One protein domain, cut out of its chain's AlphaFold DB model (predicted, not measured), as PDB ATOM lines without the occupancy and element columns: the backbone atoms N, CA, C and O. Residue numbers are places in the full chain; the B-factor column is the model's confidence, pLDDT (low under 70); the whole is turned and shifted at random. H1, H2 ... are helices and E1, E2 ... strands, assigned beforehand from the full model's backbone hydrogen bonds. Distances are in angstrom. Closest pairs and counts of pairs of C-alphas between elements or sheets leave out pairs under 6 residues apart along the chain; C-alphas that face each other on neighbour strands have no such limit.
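This is residues 3 to 127 of the 129 residues of an uncharacterized protein of Betaproteobacteria bacterium RIFCSPLOWO2_02_FULL_62_17 (UniProt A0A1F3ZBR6). A strongly twisted, curled sheet of four strands, made of the antiparallel pairs E2 with E6 and E4 with E5, has four short helices set around it, and E3 runs on into E4 from a small second sheet, E3 E1 E7, near one end. A long loop, residues 33 to 56, leads from H2 to that small sheet. The printed part has 125 residues, with the named elements E1 E2 H1 H2 E3 E4 E5 H3 E6 H4 E7 along the chain; the large sheet has the order E2 E6 E4 E5 and is mixed. The class is mixed, helices and strands, with under half of the residues, 59, in named elements. The whole is compact, with a radius of gyration of the C-alphas of 14.0 A and spans of 42 by 31 by 23 A.

Find C-alpha 3 at (18.981, 6.553, -6.571), where E1, residues 3 to 6, begins. E2 takes residues 13 to 18 over 16.1 A, and H1, residues 19 to 25, follows at once. H2 is residues 28 to 32. Look next for E3 at residues 57 to 59, E4 at 62 to 66, 13.1 A long, and E5 at 69 to 74, 15.4 A long. H3 is residues 76 to 82; E6, residues 88 to 93, begins at C-alpha 88 (22.173, -5.778, 1.220) and runs 15.0 A. H4 is residues 101 to 107, and E7, residues 117 to 119, ends at C-alpha 119 (17.918, 3.619, -0.916).

In the large sheet, E2 and E6 are antiparallel at 149 degrees, with N 15 and O 91 2.8 A apart. E6 and E4 are parallel at 63 degrees, with N 63 and O 92 2.8 A apart. E4 and E5 form a hairpin, with N 64 and O 71 2.8 A apart. H1 stands at the sheet's level, its height over the sheet 2.3 A. H2 and H3 only graze the sheet; H4, only just on it with 5 pairs of C-alphas within 10 A, grazes it too. H1 and H4 touch at a steep tilt of 45 degrees, opposite ways, the closest C-alphas being those of Ala 21 and Leu 107, 5.6 A apart. In the small sheet, E3 and E1 are parallel, with N 58 and O 4 2.7 A apart, while E1 and E7 meet only at a point, C-alphas 4 and 117, 4.5 A apart. In H1, H2, H3 and H4 every O i to N i+4 pair is within hydrogen-bond range.

The two C-alphas farthest apart are those of Gly 53 and Ala 67, at 42.8 A. The printed part has no cut, and the link from H2 to E3, 24 residues, is long. Look at residues 51 to 53 and residue 127 for pLDDT under 70; the mean of the printed part is 92.4.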
ATOM      1  N   VAL A   3      18.204   6.608  -5.321       95.06
ATOM      2  CA  VAL A   3      18.981   6.553  -6.571       95.06
ATOM      3  C   VAL A   3      18.386   5.514  -7.512       95.06
ATOM      4  O   VAL A   3      17.835   4.520  -7.039       95.06
ATOM      5  N   SER A   4      18.508   5.714  -8.824       96.00
ATOM      6  CA  SER A   4      18.195   4.678  -9.811       96.00
ATOM      7  C   SER A   4      19.397   3.756  -9.998       96.00
ATOM      8  O   SER A   4      20.548   4.178  -9.939       96.00
ATOM      9  N   VAL A   5      19.152   2.469 -10.195       95.31
ATOM     10  CA  VAL A   5      20.211   1.475 -10.394       95.31
ATOM     11  C   VAL A   5      20.716   1.534 -11.833       95.31
ATOM     12  O   VAL A   5      19.940   1.306 -12.759       95.31
ATOM     13  N   GLU A   6      22.010   1.786 -12.038       94.50
ATOM     14  CA  GLU A   6      22.602   1.881 -13.376       94.50
ATOM     15  C   GLU A   6      23.813   0.969 -13.574       94.50
ATOM     16  O   GLU A   6      24.578   0.661 -12.651       94.50
ATOM     17  N   ALA A   7      23.972   0.529 -14.820       89.94
ATOM     18  CA  ALA A   7      25.017  -0.389 -15.226       89.94
ATOM     19  C   ALA A   7      26.246   0.368 -15.733       89.94
ATOM     20  O   ALA A   7      26.132   1.376 -16.427       89.94
ATOM     21  N   THR A   8      27.433  -0.173 -15.454       83.75
ATOM     22  CA  THR A   8      28.651   0.242 -16.176       83.75
ATOM     23  C   THR A   8      28.791  -0.481 -17.518       83.75
ATOM     24  O   THR A   8      29.396   0.058 -18.439       83.75
ATOM     25  N   CYS A   9      28.190  -1.669 -17.651       87.69
ATOM     26  CA  CYS A   9      28.109  -2.442 -18.883       87.69
ATOM     27  C   CYS A   9      26.685  -2.990 -19.061       87.69
ATOM     28  O   CYS A   9      26.133  -3.594 -18.144       87.69
ATOM     29  N   ALA A  10      26.082  -2.794 -20.238       83.62
ATOM     30  CA  ALA A  10      24.669  -3.113 -20.484       83.62
ATOM     31  C   ALA A  10      24.328  -4.612 -20.389       83.62
ATOM     32  O   ALA A  10      23.165  -4.968 -20.224       83.62
ATOM     33  N   THR A  11      25.328  -5.486 -20.518       89.25
ATOM     34  CA  THR A  11      25.159  -6.943 -20.460       89.25
ATOM     35  C   THR A  11      25.225  -7.510 -19.047       89.25
ATOM     36  O   THR A  11      25.044  -8.714 -18.892       89.25
ATOM     37  N   ASP A  12      25.541  -6.699 -18.037       93.94
ATOM     38  CA  ASP A  12      25.645  -7.174 -16.660       93.94
ATOM     39  C   ASP A  12      24.252  -7.404 -16.052       93.94
ATOM     40  O   ASP A  12      23.262  -6.766 -16.425       93.94
ATOM     41  N   GLU A  13      24.181  -8.299 -15.071       94.94
ATOM     42  CA  GLU A  13      22.954  -8.611 -14.337       94.94
ATOM     43  C   GLU A  13      23.012  -8.023 -12.913       94.94
ATOM     44  O   GLU A  13      23.948  -8.335 -12.170       94.94
ATOM     45  N   PRO A  14      22.046  -7.186 -12.492       96.50
ATOM     46  CA  PRO A  14      22.056  -6.563 -11.175       96.50
ATOM     47  C   PRO A  14      21.356  -7.439 -10.129       96.50
ATOM     48  O   PRO A  14      20.275  -7.984 -10.358       96.50
ATOM     49  N   PHE A  15      21.945  -7.518  -8.938       96.69
ATOM     50  CA  PHE A  15      21.399  -8.248  -7.797       96.69
ATOM     51  C   PHE A  15      21.621  -7.492  -6.488       96.69
ATOM     52  O   PHE A  15      22.552  -6.694  -6.359       96.69
ATOM     53  N   LEU A  16      20.802  -7.806  -5.489       97.06
ATOM     54  CA  LEU A  16      21.096  -7.536  -4.088       97.06
ATOM     55  C   LEU A  16      21.786  -8.761  -3.472       97.06
ATOM     56  O   LEU A  16      21.358  -9.904  -3.649       97.06
ATOM     57  N   VAL A  17      22.879  -8.504  -2.755       97.06
ATOM     58  CA  VAL A  17      23.695  -9.509  -2.066       97.06
ATOM     59  C   VAL A  17      23.732  -9.172  -0.587       97.06
ATOM     60  O   VAL A  17      24.169  -8.082  -0.219       97.06
ATOM     61  N   SER A  18      23.327 -10.092   0.287       97.62
ATOM     62  CA  SER A  18      23.417  -9.833   1.726       97.62
ATOM     63  C   SER A  18      24.866  -9.595   2.158       97.62
ATOM     64  O   SER A  18      25.807 -10.211   1.648       97.62
ATOM     65  N   ARG A  19      25.057  -8.704   3.133       97.69
ATOM     66  CA  ARG A  19      26.369  -8.379   3.707       97.69
ATOM     67  C   ARG A  19      27.106  -9.634   4.169       97.69
ATOM     68  O   ARG A  19      28.299  -9.778   3.916       97.69
ATOM     69  N   ASP A  20      26.388 -10.561   4.790       97.75
ATOM     70  CA  ASP A  20      26.950 -11.818   5.284       97.75
ATOM     71  C   ASP A  20      27.389 -12.735   4.140       97.75
ATOM     72  O   ASP A  20      28.471 -13.324   4.198       97.75
ATOM     73  N   ALA A  21      26.584 -12.845   3.076       96.94
ATOM     74  CA  ALA A  21      26.967 -13.602   1.887       96.94
ATOM     75  C   ALA A  21      28.202 -12.984   1.223       96.94
ATOM     76  O   ALA A  21      29.129 -13.715   0.880       96.94
ATOM     77  N   PHE A  22      28.252 -11.654   1.116       97.62
ATOM     78  CA  PHE A  22      29.416 -10.937   0.609       97.62
ATOM     79  C   PHE A  22      30.676 -11.265   1.423       97.62
ATOM     80  O   PHE A  22      31.642 -11.783   0.869       97.62
ATOM     81  N   LEU A  23      30.653 -11.049   2.741       97.25
ATOM     82  CA  LEU A  23      31.814 -11.263   3.617       97.25
ATOM     83  C   LEU A  23      32.300 -12.720   3.631       97.25
ATOM     84  O   LEU A  23      33.490 -12.972   3.809       97.25
ATOM     85  N   ARG A  24      31.389 -13.683   3.451       97.19
ATOM     86  CA  ARG A  24      31.701 -15.117   3.515       97.19
ATOM     87  C   ARG A  24      32.117 -15.722   2.175       97.19
ATOM     88  O   ARG A  24      32.904 -16.665   2.168       97.19
ATOM     89  N   LEU A  25      31.524 -15.276   1.068       96.62
ATOM     90  CA  LEU A  25      31.600 -15.976  -0.221       96.62
ATOM     91  C   LEU A  25      32.365 -15.197  -1.293       96.62
ATOM     92  O   LEU A  25      32.879 -15.828  -2.215       96.62
ATOM     93  N   PHE A  26      32.463 -13.870  -1.190       97.12
ATOM     94  CA  PHE A  26      33.287 -13.101  -2.122       97.12
ATOM     95  C   PHE A  26      34.770 -13.269  -1.784       97.12
ATOM     96  O   PHE A  26      35.140 -13.472  -0.625       97.12
ATOM     97  N   ASP A  27      35.628 -13.144  -2.795       96.88
ATOM     98  CA  ASP A  27      37.076 -13.113  -2.609       96.88
ATOM     99  C   ASP A  27      37.483 -11.862  -1.815       96.88
ATOM    100  O   ASP A  27      37.583 -10.748  -2.336       96.88
ATOM    101  N   GLN A  28      37.721 -12.056  -0.517       96.62
ATOM    102  CA  GLN A  28      38.117 -10.972   0.375       96.62
ATOM    103  C   GLN A  28      39.531 -10.465   0.066       96.62
ATOM    104  O   GLN A  28      39.821  -9.296   0.312       96.62
ATOM    105  N   HIS A  29      40.412 -11.297  -0.504       95.50
ATOM    106  CA  HIS A  29      41.736 -10.834  -0.913       95.50
ATOM    107  C   HIS A  29      41.608  -9.809  -2.042       95.50
ATOM    108  O   HIS A  29      42.181  -8.721  -1.949       95.50
ATOM    109  N   ASP A  30      40.776 -10.109  -3.039       95.94
ATOM    110  CA  ASP A  30      40.458  -9.182  -4.123       95.94
ATOM    111  C   ASP A  30      39.794  -7.891  -3.613       95.94
ATOM    112  O   ASP A  30      40.192  -6.785  -3.986       95.94
ATOM    113  N   PHE A  31      38.826  -8.001  -2.699       95.50
ATOM    114  CA  PHE A  31      38.147  -6.840  -2.113       95.50
ATOM    115  C   PHE A  31      39.086  -5.928  -1.298       95.50
ATOM    116  O   PHE A  31      38.967  -4.695  -1.330       95.50
ATOM    117  N   HIS A  32      40.038  -6.511  -0.566       93.06
ATOM    118  CA  HIS A  32      41.026  -5.772   0.225       93.06
ATOM    119  C   HIS A  32      42.244  -5.300  -0.592       93.06
ATOM    120  O   HIS A  32      43.039  -4.487  -0.088       93.06
ATOM    121  N   CYS A  33      42.363  -5.733  -1.852       88.56
ATOM    122  CA  CYS A  33      43.342  -5.258  -2.829       88.56
ATOM    123  C   CYS A  33      42.971  -3.847  -3.326       88.56
ATOM    124  O   CYS A  33      42.509  -3.625  -4.442       88.56
ATOM    125  N   ARG A  34      43.100  -2.874  -2.420       84.06
ATOM    126  CA  ARG A  34      42.857  -1.443  -2.643       84.06
ATOM    127  C   ARG A  34      44.072  -0.639  -2.200       84.06
ATOM    128  O   ARG A  34      44.609  -0.923  -1.123       84.06
ATOM    129  N   ASP A  35      44.418   0.398  -2.960       77.06
ATOM    130  CA  ASP A  35      45.522   1.314  -2.634       77.06
ATOM    131  C   ASP A  35      45.234   2.106  -1.354       77.06
ATOM    132  O   ASP A  35      46.066   2.203  -0.451       77.06
ATOM    133  N   ARG A  36      44.001   2.610  -1.211       76.94
ATOM    134  CA  ARG A  36      43.554   3.314  -0.002       76.94
ATOM    135  C   ARG A  36      42.993   2.333   1.024       76.94
ATOM    136  O   ARG A  36      41.904   1.785   0.834       76.94
ATOM    137  N   LYS A  37      43.716   2.137   2.132       78.62
ATOM    138  CA  LYS A  37      43.274   1.288   3.256       78.62
ATOM    139  C   LYS A  37      42.239   1.976   4.145       78.62
ATOM    140  O   LYS A  37      41.275   1.332   4.552       78.62
ATOM    141  N   LYS A  38      42.390   3.282   4.385       85.12
ATOM    142  CA  LYS A  38      41.385   4.090   5.081       85.12
ATOM    143  C   LYS A  38      40.266   4.448   4.104       85.12
ATOM    144  O   LYS A  38      40.524   5.050   3.065       85.12
ATOM    145  N   VAL A  39      39.047   4.026   4.425       89.19
ATOM    146  CA  VAL A  39      37.847   4.322   3.637       89.19
ATOM    147  C   VAL A  39      37.119   5.457   4.326       89.19
ATOM    148  O   VAL A  39      36.686   5.313   5.468       89.19
ATOM    149  N   GLU A  40      37.036   6.595   3.653       91.50
ATOM    150  CA  GLU A  40      36.246   7.719   4.133       91.50
ATOM    151  C   GLU A  40      34.769   7.457   3.825       91.50
ATOM    152  O   GLU A  40      34.459   6.929   2.757       91.50
ATOM    153  N   PRO A  41      33.844   7.794   4.738       94.19
ATOM    154  CA  PRO A  41      32.418   7.591   4.524       94.19
ATOM    155  C   PRO A  41      31.856   8.687   3.608       94.19
ATOM    156  O   PRO A  41      31.046   9.505   4.034       94.19
ATOM    157  N   ALA A  42      32.326   8.730   2.363       95.06
ATOM    158  CA  ALA A  42      31.962   9.733   1.376       95.06
ATOM    159  C   ALA A  42      31.835   9.120  -0.023       95.06
ATOM    160  O   ALA A  42      32.520   8.158  -0.378       95.06
ATOM    161  N   TYR A  43      30.948   9.702  -0.817       94.69
ATOM    162  CA  TYR A  43      30.714   9.343  -2.204       94.69
ATOM    163  C   TYR A  43      31.647  10.098  -3.154       94.69
ATOM    164  O   TYR A  43      31.949  11.261  -2.911       94.69
ATOM    165  N   SER A  44      32.056   9.472  -4.260       92.38
ATOM    166  CA  SER A  44      32.613  10.207  -5.408       92.38
ATOM    167  C   SER A  44      31.483  10.642  -6.340       92.38
ATOM    168  O   SER A  44      30.571   9.853  -6.591       92.38
ATOM    169  N   GLU A  45      31.568  11.852  -6.900       92.00
ATOM    170  CA  GLU A  45      30.612  12.331  -7.912       92.00
ATOM    171  C   GLU A  45      30.564  11.394  -9.137       92.00
ATOM    172  O   GLU A  45      29.485  11.138  -9.661       92.00
ATOM    173  N   GLU A  46      31.692  10.782  -9.517       92.25
ATOM    174  CA  GLU A  46      31.811   9.847 -10.653       92.25
ATOM    175  C   GLU A  46      31.028   8.536 -10.486       92.25
ATOM    176  O   GLU A  46      30.906   7.747 -11.419       92.25
ATOM    177  N   TRP A  47      30.539   8.242  -9.281       94.00
ATOM    178  CA  TRP A  47      29.717   7.052  -9.042       94.00
ATOM    179  C   TRP A  47      28.268   7.256  -9.456       94.00
ATOM    180  O   TRP A  47      27.488   6.302  -9.410       94.00
ATOM    181  N   PHE A  48      27.924   8.487  -9.828       94.19
ATOM    182  CA  PHE A  48      26.581   8.886 -10.166       94.19
ATOM    183  C   PHE A  48      26.506   9.449 -11.578       94.19
ATOM    184  O   PHE A  48      27.420  10.118 -12.054       94.19
ATOM    185  N   THR A  49      25.374   9.214 -12.223       93.12
ATOM    186  CA  THR A  49      24.986   9.818 -13.498       93.12
ATOM    187  C   THR A  49      23.789  10.752 -13.281       93.12
ATOM    188  O   THR A  49      23.151  10.757 -12.221       93.12
ATOM    189  N   GLY A  50      23.484  11.574 -14.287       86.56
ATOM    190  CA  GLY A  50      22.366  12.520 -14.246       86.56
ATOM    191  C   GLY A  50      22.699  13.876 -13.611       86.56
ATOM    192  O   GLY A  50      23.814  14.133 -13.151       86.56
ATOM    193  N   VAL A  51      21.716  14.781 -13.632       67.31
ATOM    194  CA  VAL A  51      21.862  16.181 -13.198       67.31
ATOM    195  C   VAL A  51      21.416  16.348 -11.740       67.31
ATOM    196  O   VAL A  51      20.572  15.623 -11.220       67.31
ATOM    197  N   SER A  52      22.009  17.315 -11.036       63.31
ATOM    198  CA  SER A  52      21.645  17.643  -9.655       63.31
ATOM    199  C   SER A  52      20.193  18.127  -9.539       63.31
ATOM    200  O   SER A  52      19.824  19.081 -10.215       63.31
ATOM    201  N   GLY A  53      19.409  17.526  -8.637       62.88
ATOM    202  CA  GLY A  53      18.006  17.894  -8.380       62.88
ATOM    203  C   GLY A  53      16.985  16.830  -8.799       62.88
ATOM    204  O   GLY A  53      15.846  16.893  -8.349       62.88
ATOM    205  N   GLU A  54      17.406  15.831  -9.577       77.94
ATOM    206  CA  GLU A  54      16.626  14.635  -9.921       77.94
ATOM    207  C   GLU A  54      17.193  13.383  -9.224       77.94
ATOM    208  O   GLU A  54      18.251  13.432  -8.583       77.94
ATOM    209  N   ILE A  55      16.491  12.248  -9.339       86.56
ATOM    210  CA  ILE A  55      17.025  10.945  -8.927       86.56
ATOM    211  C   ILE A  55      18.241  10.639  -9.804       86.56
ATOM    212  O   ILE A  55      18.115  10.457 -11.012       86.56
ATOM    213  N   ARG A  56      19.420  10.578  -9.184       93.56
ATOM    214  CA  ARG A  56      20.665  10.234  -9.875       93.56
ATOM    215  C   ARG A  56      20.768   8.731 -10.096       93.56
ATOM    216  O   ARG A  56      20.401   7.956  -9.207       93.56
ATOM    217  N   GLY A  57      21.349   8.345 -11.226       95.12
ATOM    218  CA  GLY A  57      21.767   6.971 -11.455       95.12
ATOM    219  C   GLY A  57      22.970   6.640 -10.596       95.12
ATOM    220  O   GLY A  57      23.889   7.442 -10.492       95.12
ATOM    221  N   PHE A  58      22.962   5.487  -9.942       95.94
ATOM    222  CA  PHE A  58      24.080   4.960  -9.176       95.94
ATOM    223  C   PHE A  58      24.694   3.790  -9.935       95.94
ATOM    224  O   PHE A  58      24.060   2.749 -10.122       95.94
ATOM    225  N   LEU A  59      25.948   3.965 -10.346       96.50
ATOM    226  CA  LEU A  59      26.702   2.938 -11.050       96.50
ATOM    227  C   LEU A  59      27.044   1.815 -10.073       96.50
ATOM    228  O   LEU A  59      27.834   2.008  -9.137       96.50
ATOM    229  N   LEU A  60      26.498   0.624 -10.309       96.94
ATOM    230  CA  LEU A  60      26.765  -0.515  -9.436       96.94
ATOM    231  C   LEU A  60      28.240  -0.950  -9.491       96.94
ATOM    232  O   LEU A  60      28.890  -0.852 -10.539       96.94
ATOM    233  N   PRO A  61      28.801  -1.439  -8.370       96.56
ATOM    234  CA  PRO A  61      30.012  -2.247  -8.397       96.56
ATOM    235  C   PRO A  61      29.802  -3.478  -9.278       96.56
ATOM    236  O   PRO A  61      28.807  -4.184  -9.126       96.56
ATOM    237  N   ALA A  62      30.749  -3.735 -10.177       96.31
ATOM    238  CA  ALA A  62      30.683  -4.850 -11.111       96.31
ATOM    239  C   ALA A  62      31.685  -5.934 -10.714       96.31
ATOM    240  O   ALA A  62      32.856  -5.639 -10.442       96.31
ATOM    241  N   VAL A  63      31.236  -7.183 -10.711       96.62
ATOM    242  CA  VAL A  63      32.043  -8.362 -10.399       96.62
ATOM    243  C   VAL A  63      31.893  -9.425 -11.480       96.62
ATOM    244  O   VAL A  63      30.860  -9.537 -12.124       96.62
ATOM    245  N   GLN A  64      32.921 -10.241 -11.659       95.81
ATOM    246  CA  GLN A  64      32.884 -11.447 -12.483       95.81
ATOM    247  C   GLN A  64      33.178 -12.676 -11.631       95.81
ATOM    248  O   GLN A  64      33.804 -12.564 -10.574       95.81
ATOM    249  N   PHE A  65      32.772 -13.850 -12.104       95.00
ATOM    250  CA  PHE A  65      33.143 -15.117 -11.488       95.00
ATOM    251  C   PHE A  65      34.207 -15.817 -12.330       95.00
ATOM    252  O   PHE A  65      33.931 -16.258 -13.434       95.00
ATOM    253  N   ILE A  66      35.436 -15.925 -11.836       93.81
ATOM    254  CA  ILE A  66      36.546 -16.524 -12.584       93.81
ATOM    255  C   ILE A  66      37.374 -17.420 -11.669       93.81
ATOM    256  O   ILE A  66      37.618 -17.092 -10.509       93.81
ATOM    257  N   ALA A  67      37.773 -18.587 -12.182       90.62
ATOM    258  CA  ALA A  67      38.557 -19.581 -11.442       90.62
ATOM    259  C   ALA A  67      37.966 -19.942 -10.057       90.62
ATOM    260  O   ALA A  67      38.691 -20.112  -9.076       90.62
ATOM    261  N   GLY A  68      36.634 -20.043  -9.969       90.56
ATOM    262  CA  GLY A  68      35.928 -20.435  -8.744       90.56
ATOM    263  C   GLY A  68      35.749 -19.320  -7.708       90.56
ATOM    264  O   GLY A  68      35.347 -19.611  -6.580       90.56
ATOM    265  N   LYS A  69      36.061 -18.064  -8.049       94.00
ATOM    266  CA  LYS A  69      36.006 -16.922  -7.129       94.00
ATOM    267  C   LYS A  69      35.402 -15.686  -7.786       94.00
ATOM    268  O   LYS A  69      35.463 -15.518  -9.001       94.00
ATOM    269  N   THR A  70      34.845 -14.791  -6.975       95.88
ATOM    270  CA  THR A  70      34.432 -13.461  -7.441       95.88
ATOM    271  C   THR A  70      35.650 -12.559  -7.606       95.88
ATOM    272  O   THR A  70      36.520 -12.555  -6.741       95.88
ATOM    273  N   GLN A  71      35.673 -11.725  -8.635       96.31
ATOM    274  CA  GLN A  71      36.646 -10.645  -8.781       96.31
ATOM    275  C   GLN A  71      35.931  -9.363  -9.174       96.31
ATOM    276  O   GLN A  71      35.089  -9.371 -10.069       96.31
ATOM    277  N   PHE A  72      36.278  -8.249  -8.543       95.94
ATOM    278  CA  PHE A  72      35.761  -6.949  -8.942       95.94
ATOM    279  C   PHE A  72      36.372  -6.503 -10.275       95.94
ATOM    280  O   PHE A  72      37.589  -6.381 -10.424       95.94
ATOM    281  N   ILE A  73      35.509  -6.163 -11.224       94.88
ATOM    282  CA  ILE A  73      35.882  -5.412 -12.423       94.88
ATOM    283  C   ILE A  73      36.007  -3.933 -12.044       94.88
ATOM    284  O   ILE A  73      36.998  -3.279 -12.359       94.88
ATOM    285  N   SER A  74      35.023  -3.407 -11.303       93.94
ATOM    286  CA  SER A  74      34.998  -2.016 -10.846       93.94
ATOM    287  C   SER A  74      34.223  -1.853  -9.534       93.94
ATOM    288  O   SER A  74      33.467  -2.726  -9.122       93.94
ATOM    289  N   GLY A  75      34.401  -0.722  -8.842       94.19
ATOM    290  CA  GLY A  75      33.580  -0.392  -7.669       94.19
ATOM    291  C   GLY A  75      33.998  -1.052  -6.346       94.19
ATOM    292  O   GLY A  75      33.219  -1.032  -5.393       94.19
ATOM    293  N   ARG A  76      35.240  -1.553  -6.223       95.25
ATOM    294  CA  ARG A  76      35.798  -2.008  -4.925       95.25
ATOM    295  C   ARG A  76      35.656  -0.942  -3.835       95.25
ATOM    296  O   ARG A  76      35.191  -1.230  -2.737       95.25
ATOM    297  N   HIS A  77      36.038   0.303  -4.137       94.50
ATOM    298  CA  HIS A  77      35.964   1.401  -3.165       94.50
ATOM    299  C   HIS A  77      34.513   1.781  -2.830       94.50
ATOM    300  O   HIS A  77      34.191   1.916  -1.656       94.50
ATOM    301  N   ARG A  78      33.627   1.843  -3.839       94.06
ATOM    302  CA  ARG A  78      32.172   2.030  -3.667       94.06
ATOM    303  C   ARG A  78      31.589   1.028  -2.675       94.06
ATOM    304  O   ARG A  78      30.938   1.410  -1.708       94.06
ATOM    305  N   THR A  79      31.896  -0.251  -2.885       96.69
ATOM    306  CA  THR A  79      31.447  -1.332  -2.002       96.69
ATOM    307  C   THR A  79      31.988  -1.141  -0.592       96.69
ATOM    308  O   THR A  79      31.235  -1.251   0.367       96.69
ATOM    309  N   ALA A  80      33.267  -0.787  -0.448       96.38
ATOM    310  CA  ALA A  80      33.869  -0.561   0.862       96.38
ATOM    311  C   ALA A  80      33.247   0.621   1.625       96.38
ATOM    312  O   ALA A  80      33.137   0.547   2.846       96.38
ATOM    313  N   VAL A  81      32.828   1.682   0.925       95.94
ATOM    314  CA  VAL A  81      32.103   2.817   1.521       95.94
ATOM    315  C   VAL A  81      30.713   2.400   1.998       95.94
ATOM    316  O   VAL A  81      30.298   2.806   3.080       95.94
ATOM    317  N   LEU A  82      29.998   1.584   1.221       96.88
ATOM    318  CA  LEU A  82      28.618   1.178   1.514       96.88
ATOM    319  C   LEU A  82      28.505   0.037   2.538       96.88
ATOM    320  O   LEU A  82      27.525  -0.024   3.280       96.88
ATOM    321  N   LEU A  83      29.504  -0.848   2.594       97.00
ATOM    322  CA  LEU A  83      29.515  -2.072   3.404       97.00
ATOM    323  C   LEU A  83      29.130  -1.878   4.885       97.00
ATOM    324  O   LEU A  83      28.382  -2.711   5.400       97.00
ATOM    325  N   PRO A  84      29.572  -0.818   5.594       97.00
ATOM    326  CA  PRO A  84      29.191  -0.617   6.993       97.00
ATOM    327  C   PRO A  84      27.699  -0.308   7.188       97.00
ATOM    328  O   PRO A  84      27.151  -0.577   8.257       97.00
ATOM    329  N   TYR A  85      27.046   0.250   6.167       97.50
ATOM    330  CA  TYR A  85      25.717   0.849   6.277       97.50
ATOM    331  C   TYR A  85      24.607  -0.011   5.670       97.50
ATOM    332  O   TYR A  85      23.464   0.086   6.106       97.50
ATOM    333  N   LEU A  86      24.922  -0.850   4.681       97.12
ATOM    334  CA  LEU A  86      23.928  -1.631   3.945       97.12
ATOM    335  C   LEU A  86      23.889  -3.090   4.391       97.12
ATOM    336  O   LEU A  86      24.914  -3.765   4.471       97.12
ATOM    337  N   THR A  87      22.707  -3.601   4.731       97.19
ATOM    338  CA  THR A  87      22.485  -5.040   4.972       97.19
ATOM    339  C   THR A  87      22.513  -5.840   3.677       97.19
ATOM    340  O   THR A  87      22.906  -7.003   3.696       97.19
ATOM    341  N   GLU A  88      22.159  -5.206   2.561       97.19
ATOM    342  CA  GLU A  88      22.173  -5.778   1.220       97.19
ATOM    343  C   GLU A  88      22.899  -4.826   0.268       97.19
ATOM    344  O   GLU A  88      22.603  -3.635   0.194       97.19
ATOM    345  N   LEU A  89      23.898  -5.351  -0.430       97.81
ATOM    346  CA  LEU A  89      24.744  -4.620  -1.356       97.81
ATOM    347  C   LEU A  89      24.199  -4.785  -2.776       97.81
ATOM    348  O   LEU A  89      24.066  -5.924  -3.227       97.81
ATOM    349  N   PRO A  90      23.940  -3.688  -3.504       97.25
ATOM    350  CA  PRO A  90      23.615  -3.776  -4.917       97.25
ATOM    351  C   PRO A  90      24.903  -4.034  -5.713       97.25
ATOM    352  O   PRO A  90      25.853  -3.254  -5.640       97.25
ATOM    353  N   ILE A  91      24.956  -5.151  -6.438       96.94
ATOM    354  CA  ILE A  91      26.132  -5.623  -7.182       96.94
ATOM    355  C   ILE A  91      25.692  -6.106  -8.566       96.94
ATOM    356  O   ILE A  91      24.694  -6.808  -8.699       96.94
ATOM    357  N   ALA A  92      26.462  -5.754  -9.592       96.94
ATOM    358  CA  ALA A  92      26.286  -6.246 -10.951       96.94
ATOM    359  C   ALA A  92      27.231  -7.425 -11.223       96.94
ATOM    360  O   ALA A  92      28.425  -7.336 -10.931       96.94
ATOM    361  N   PHE A  93      26.719  -8.517 -11.785       95.94
ATOM    362  CA  PHE A  93      27.516  -9.660 -12.221       95.94
ATOM    363  C   PHE A  93      27.693  -9.638 -13.737       95.94
ATOM    364  O   PHE A  93      26.718  -9.617 -14.489       95.94
ATOM    365  N   ALA A  94      28.945  -9.672 -14.183       94.50
ATOM    366  CA  ALA A  94      29.280  -9.717 -15.593       94.50
ATOM    367  C   ALA A  94      28.913 -11.071 -16.204       94.50
ATOM    368  O   ALA A  94      29.298 -12.128 -15.702       94.50
ATOM    369  N   THR A  95      28.216 -11.035 -17.335       89.94
ATOM    370  CA  THR A  95      27.714 -12.233 -18.028       89.94
ATOM    371  C   THR A  95      28.768 -12.962 -18.854       89.94
ATOM    372  O   THR A  95      28.555 -14.116 -19.217       89.94
ATOM    373  N   ILE A  96      29.931 -12.344 -19.102       87.12
ATOM    374  CA  ILE A  96      31.052 -12.984 -19.813       87.12
ATOM    375  C   ILE A  96      31.552 -14.247 -19.100       87.12
ATOM    376  O   ILE A  96      31.969 -15.198 -19.754       87.12
ATOM    377  N   ASN A  97      31.472 -14.268 -17.768       86.12
ATOM    378  CA  ASN A  97      31.747 -15.442 -16.954       86.12
ATOM    379  C   ASN A  97      30.573 -15.641 -15.984       86.12
ATOM    380  O   ASN A  97      30.609 -15.109 -14.867       86.12
ATOM    381  N   PRO A  98      29.511 -16.344 -16.418       86.25
ATOM    382  CA  PRO A  98      28.301 -16.471 -15.628       86.25
ATOM    383  C   PRO A  98      28.597 -17.187 -14.313       86.25
ATOM    384  O   PRO A  98      29.376 -18.140 -14.247       86.25
ATOM    385  N   VAL A  99      27.949 -16.719 -13.252       88.62
ATOM    386  CA  VAL A  99      28.053 -17.339 -11.932       88.62
ATOM    387  C   VAL A  99      27.419 -18.734 -11.988       88.62
ATOM    388  O   VAL A  99      26.243 -18.825 -12.353       88.62
ATOM    389  N   PRO A 100      28.134 -19.804 -11.591       91.06
ATOM    390  CA  PRO A 100      27.563 -21.144 -11.521       91.06
ATOM    391  C   PRO A 100      26.315 -21.174 -10.642       91.06
ATOM    392  O   PRO A 100      26.262 -20.503  -9.604       91.06
ATOM    393  N   GLU A 101      25.312 -21.957 -11.034       90.94
ATOM    394  CA  GLU A 101      24.026 -22.025 -10.336       90.94
ATOM    395  C   GLU A 101      24.200 -22.394  -8.858       90.94
ATOM    396  O   GLU A 101      23.616 -21.741  -7.990       90.94
ATOM    397  N   GLU A 102      25.095 -23.337  -8.535       91.69
ATOM    398  CA  GLU A 102      25.365 -23.701  -7.144       91.69
ATOM    399  C   GLU A 102      25.912 -22.527  -6.320       91.69
ATOM    400  O   GLU A 102      25.638 -22.409  -5.122       91.69
ATOM    401  N   PHE A 103      26.666 -21.622  -6.949       91.56
ATOM    402  CA  PHE A 103      27.187 -20.436  -6.285       91.56
ATOM    403  C   PHE A 103      26.107 -19.359  -6.142       91.56
ATOM    404  O   PHE A 103      26.012 -18.741  -5.081       91.56
ATOM    405  N   ARG A 104      25.234 -19.189  -7.148       90.94
ATOM    406  CA  ARG A 104      24.064 -18.291  -7.065       90.94
ATOM    407  C   ARG A 104      23.140 -18.683  -5.910       90.94
ATOM    408  O   ARG A 104      22.745 -17.815  -5.133       90.94
ATOM    409  N   LEU A 105      22.868 -19.981  -5.749       91.19
ATOM    410  CA  LEU A 105      22.049 -20.513  -4.654       91.19
ATOM    411  C   LEU A 105      22.680 -20.234  -3.283       91.19
ATOM    412  O   LEU A 105      21.995 -19.810  -2.354       91.19
ATOM    413  N   ARG A 106      24.000 -20.409  -3.156       92.50
ATOM    414  CA  ARG A 106      24.733 -20.113  -1.911       92.50
ATOM    415  C   ARG A 106      24.751 -18.626  -1.566       92.50
ATOM    416  O   ARG A 106      24.735 -18.288  -0.383       92.50
ATOM    417  N   LEU A 107      24.820 -17.764  -2.581       92.12
ATOM    418  CA  LEU A 107      24.760 -16.311  -2.428       92.12
ATOM    419  C   LEU A 107      23.357 -15.801  -2.090       92.12
ATOM    420  O   LEU A 107      23.254 -14.702  -1.553       92.12
ATOM    421  N   GLN A 108      22.310 -16.583  -2.384       92.44
ATOM    422  CA  GLN A 108      20.909 -16.168  -2.252       92.44
ATOM    423  C   GLN A 108      20.645 -14.856  -3.001       92.44
ATOM    424  O   GLN A 108      20.057 -13.922  -2.458       92.44
ATOM    425  N   LEU A 109      21.141 -14.778  -4.241       91.25
ATOM    426  CA  LEU A 109      21.022 -13.582  -5.070       91.25
ATOM    427  C   LEU A 109      19.555 -13.184  -5.234       91.25
ATOM    428  O   LEU A 109      18.755 -13.954  -5.766       91.25
ATOM    429  N   GLN A 110      19.230 -11.962  -4.830       94.12
ATOM    430  CA  GLN A 110      17.926 -11.374  -5.099       94.12
ATOM    431  C   GLN A 110      18.027 -10.536  -6.376       94.12
ATOM    432  O   GLN A 110      18.856  -9.623  -6.425       94.12
ATOM    433  N   PRO A 111      17.242 -10.831  -7.424       94.50
ATOM    434  CA  PRO A 111      17.262 -10.046  -8.650       94.50
ATOM    435  C   PRO A 111      16.922  -8.582  -8.383       94.50
ATOM    436  O   PRO A 111      15.977  -8.273  -7.658       94.50
ATOM    437  N   LEU A 112      17.679  -7.690  -9.010       94.50
ATOM    438  CA  LEU A 112      17.379  -6.269  -9.082       94.50
ATOM    439  C   LEU A 112      17.034  -5.928 -10.539       94.50
ATOM    440  O   LEU A 112      17.280  -6.717 -11.450       94.50
ATOM    441  N   VAL A 113      16.423  -4.771 -10.775       94.31
ATOM    442  CA  VAL A 113      16.077  -4.314 -12.128       94.31
ATOM    443  C   VAL A 113      16.831  -3.022 -12.409       94.31
ATOM    444  O   VAL A 113      16.900  -2.142 -11.551       94.31
ATOM    445  N   TRP A 114      17.403  -2.896 -13.606       94.75
ATOM    446  CA  TRP A 114      17.997  -1.635 -14.049       94.75
ATOM    447  C   TRP A 114      16.950  -0.512 -14.028       94.75
ATOM    448  O   TRP A 114      15.803  -0.710 -14.422       94.75
ATOM    449  N   GLY A 115      17.329   0.661 -13.528       94.06
ATOM    450  CA  GLY A 115      16.425   1.788 -13.306       94.06
ATOM    451  C   GLY A 115      15.555   1.680 -12.047       94.06
ATOM    452  O   GLY A 115      14.870   2.647 -11.721       94.06
ATOM    453  N   ALA A 116      15.589   0.561 -11.309       94.94
ATOM    454  CA  ALA A 116      14.895   0.459 -10.026       94.94
ATOM    455  C   ALA A 116      15.410   1.519  -9.050       94.94
ATOM    456  O   ALA A 116      16.609   1.801  -9.005       94.94
ATOM    457  N   ILE A 117      14.504   2.084  -8.253       96.12
ATOM    458  CA  ILE A 117      14.867   3.041  -7.212       96.12
ATOM    459  C   ILE A 117      15.248   2.278  -5.950       96.12
ATOM    460  O   ILE A 117      14.446   1.506  -5.426       96.12
ATOM    461  N   ILE A 118      16.461   2.516  -5.458       95.69
ATOM    462  CA  ILE A 118      16.957   1.960  -4.198       95.69
ATOM    463  C   ILE A 118      17.343   3.074  -3.231       95.69
ATOM    464  O   ILE A 118      17.631   4.206  -3.628       95.69
ATOM    465  N   GLU A 119      17.387   2.736  -1.946       95.69
ATOM    466  CA  GLU A 119      17.918   3.619  -0.916       95.69
ATOM    467  C   GLU A 119      19.377   3.283  -0.618       95.69
ATOM    468  O   GLU A 119      19.721   2.160  -0.258       95.69
ATOM    469  N   ILE A 120      20.239   4.291  -0.728       95.50
ATOM    470  CA  ILE A 120      21.621   4.239  -0.249       95.50
ATOM    471  C   ILE A 120      21.817   5.226   0.912       95.50
ATOM    472  O   ILE A 120      21.046   6.183   1.048       95.50
ATOM    473  N   PRO A 121      22.835   5.053   1.771       96.62
ATOM    474  CA  PRO A 121      23.065   5.933   2.916       96.62
ATOM    475  C   PRO A 121      23.254   7.401   2.499       96.62
ATOM    476  O   PRO A 121      23.779   7.693   1.426       96.62
ATOM    477  N   GLY A 122      22.830   8.351   3.331       94.38
ATOM    478  CA  GLY A 122      23.008   9.788   3.074       94.38
ATOM    479  C   GLY A 122      24.419  10.284   3.402       94.38
ATOM    480  O   GLY A 122      24.576  11.054   4.343       94.38
ATOM    481  N   LEU A 123      25.438   9.817   2.676       94.94
ATOM    482  CA  LEU A 123      26.838  10.221   2.876       94.94
ATOM    483  C   LEU A 123      27.182  11.504   2.097       94.94
ATOM    484  O   LEU A 123      26.571  11.764   1.056       94.94
ATOM    485  N   PRO A 124      28.159  12.305   2.565       94.25
ATOM    486  CA  PRO A 124      28.629  13.478   1.835       94.25
ATOM    487  C   PRO A 124      29.273  13.105   0.493       94.25
ATOM    488  O   PRO A 124      29.848  12.028   0.343       94.25
ATOM    489  N   MET A 125      29.233  14.035  -0.463       91.75
ATOM    490  CA  MET A 125      30.025  13.958  -1.693       91.75
ATOM    491  C   MET A 125      31.434  14.500  -1.425       91.75
ATOM    492  O   MET A 125      31.588  15.616  -0.928       91.75
ATOM    493  N   ALA A 126      32.456  13.723  -1.761       86.56
ATOM    494  CA  ALA A 126      33.851  14.132  -1.740       86.56
ATOM    495  C   ALA A 126      34.326  14.433  -3.165       86.56
ATOM    496  O   ALA A 126      34.070  13.677  -4.103       86.56
ATOM    497  N   ARG A 127      35.070  15.532  -3.312       68.56
ATOM    498  CA  ARG A 127      35.839  15.820  -4.522       68.56
ATOM    499  C   ARG A 127      37.241  15.283  -4.316       68.56
ATOM    500  O   ARG A 127      38.020  15.856  -3.557       68.56
TER     501      ARG A 127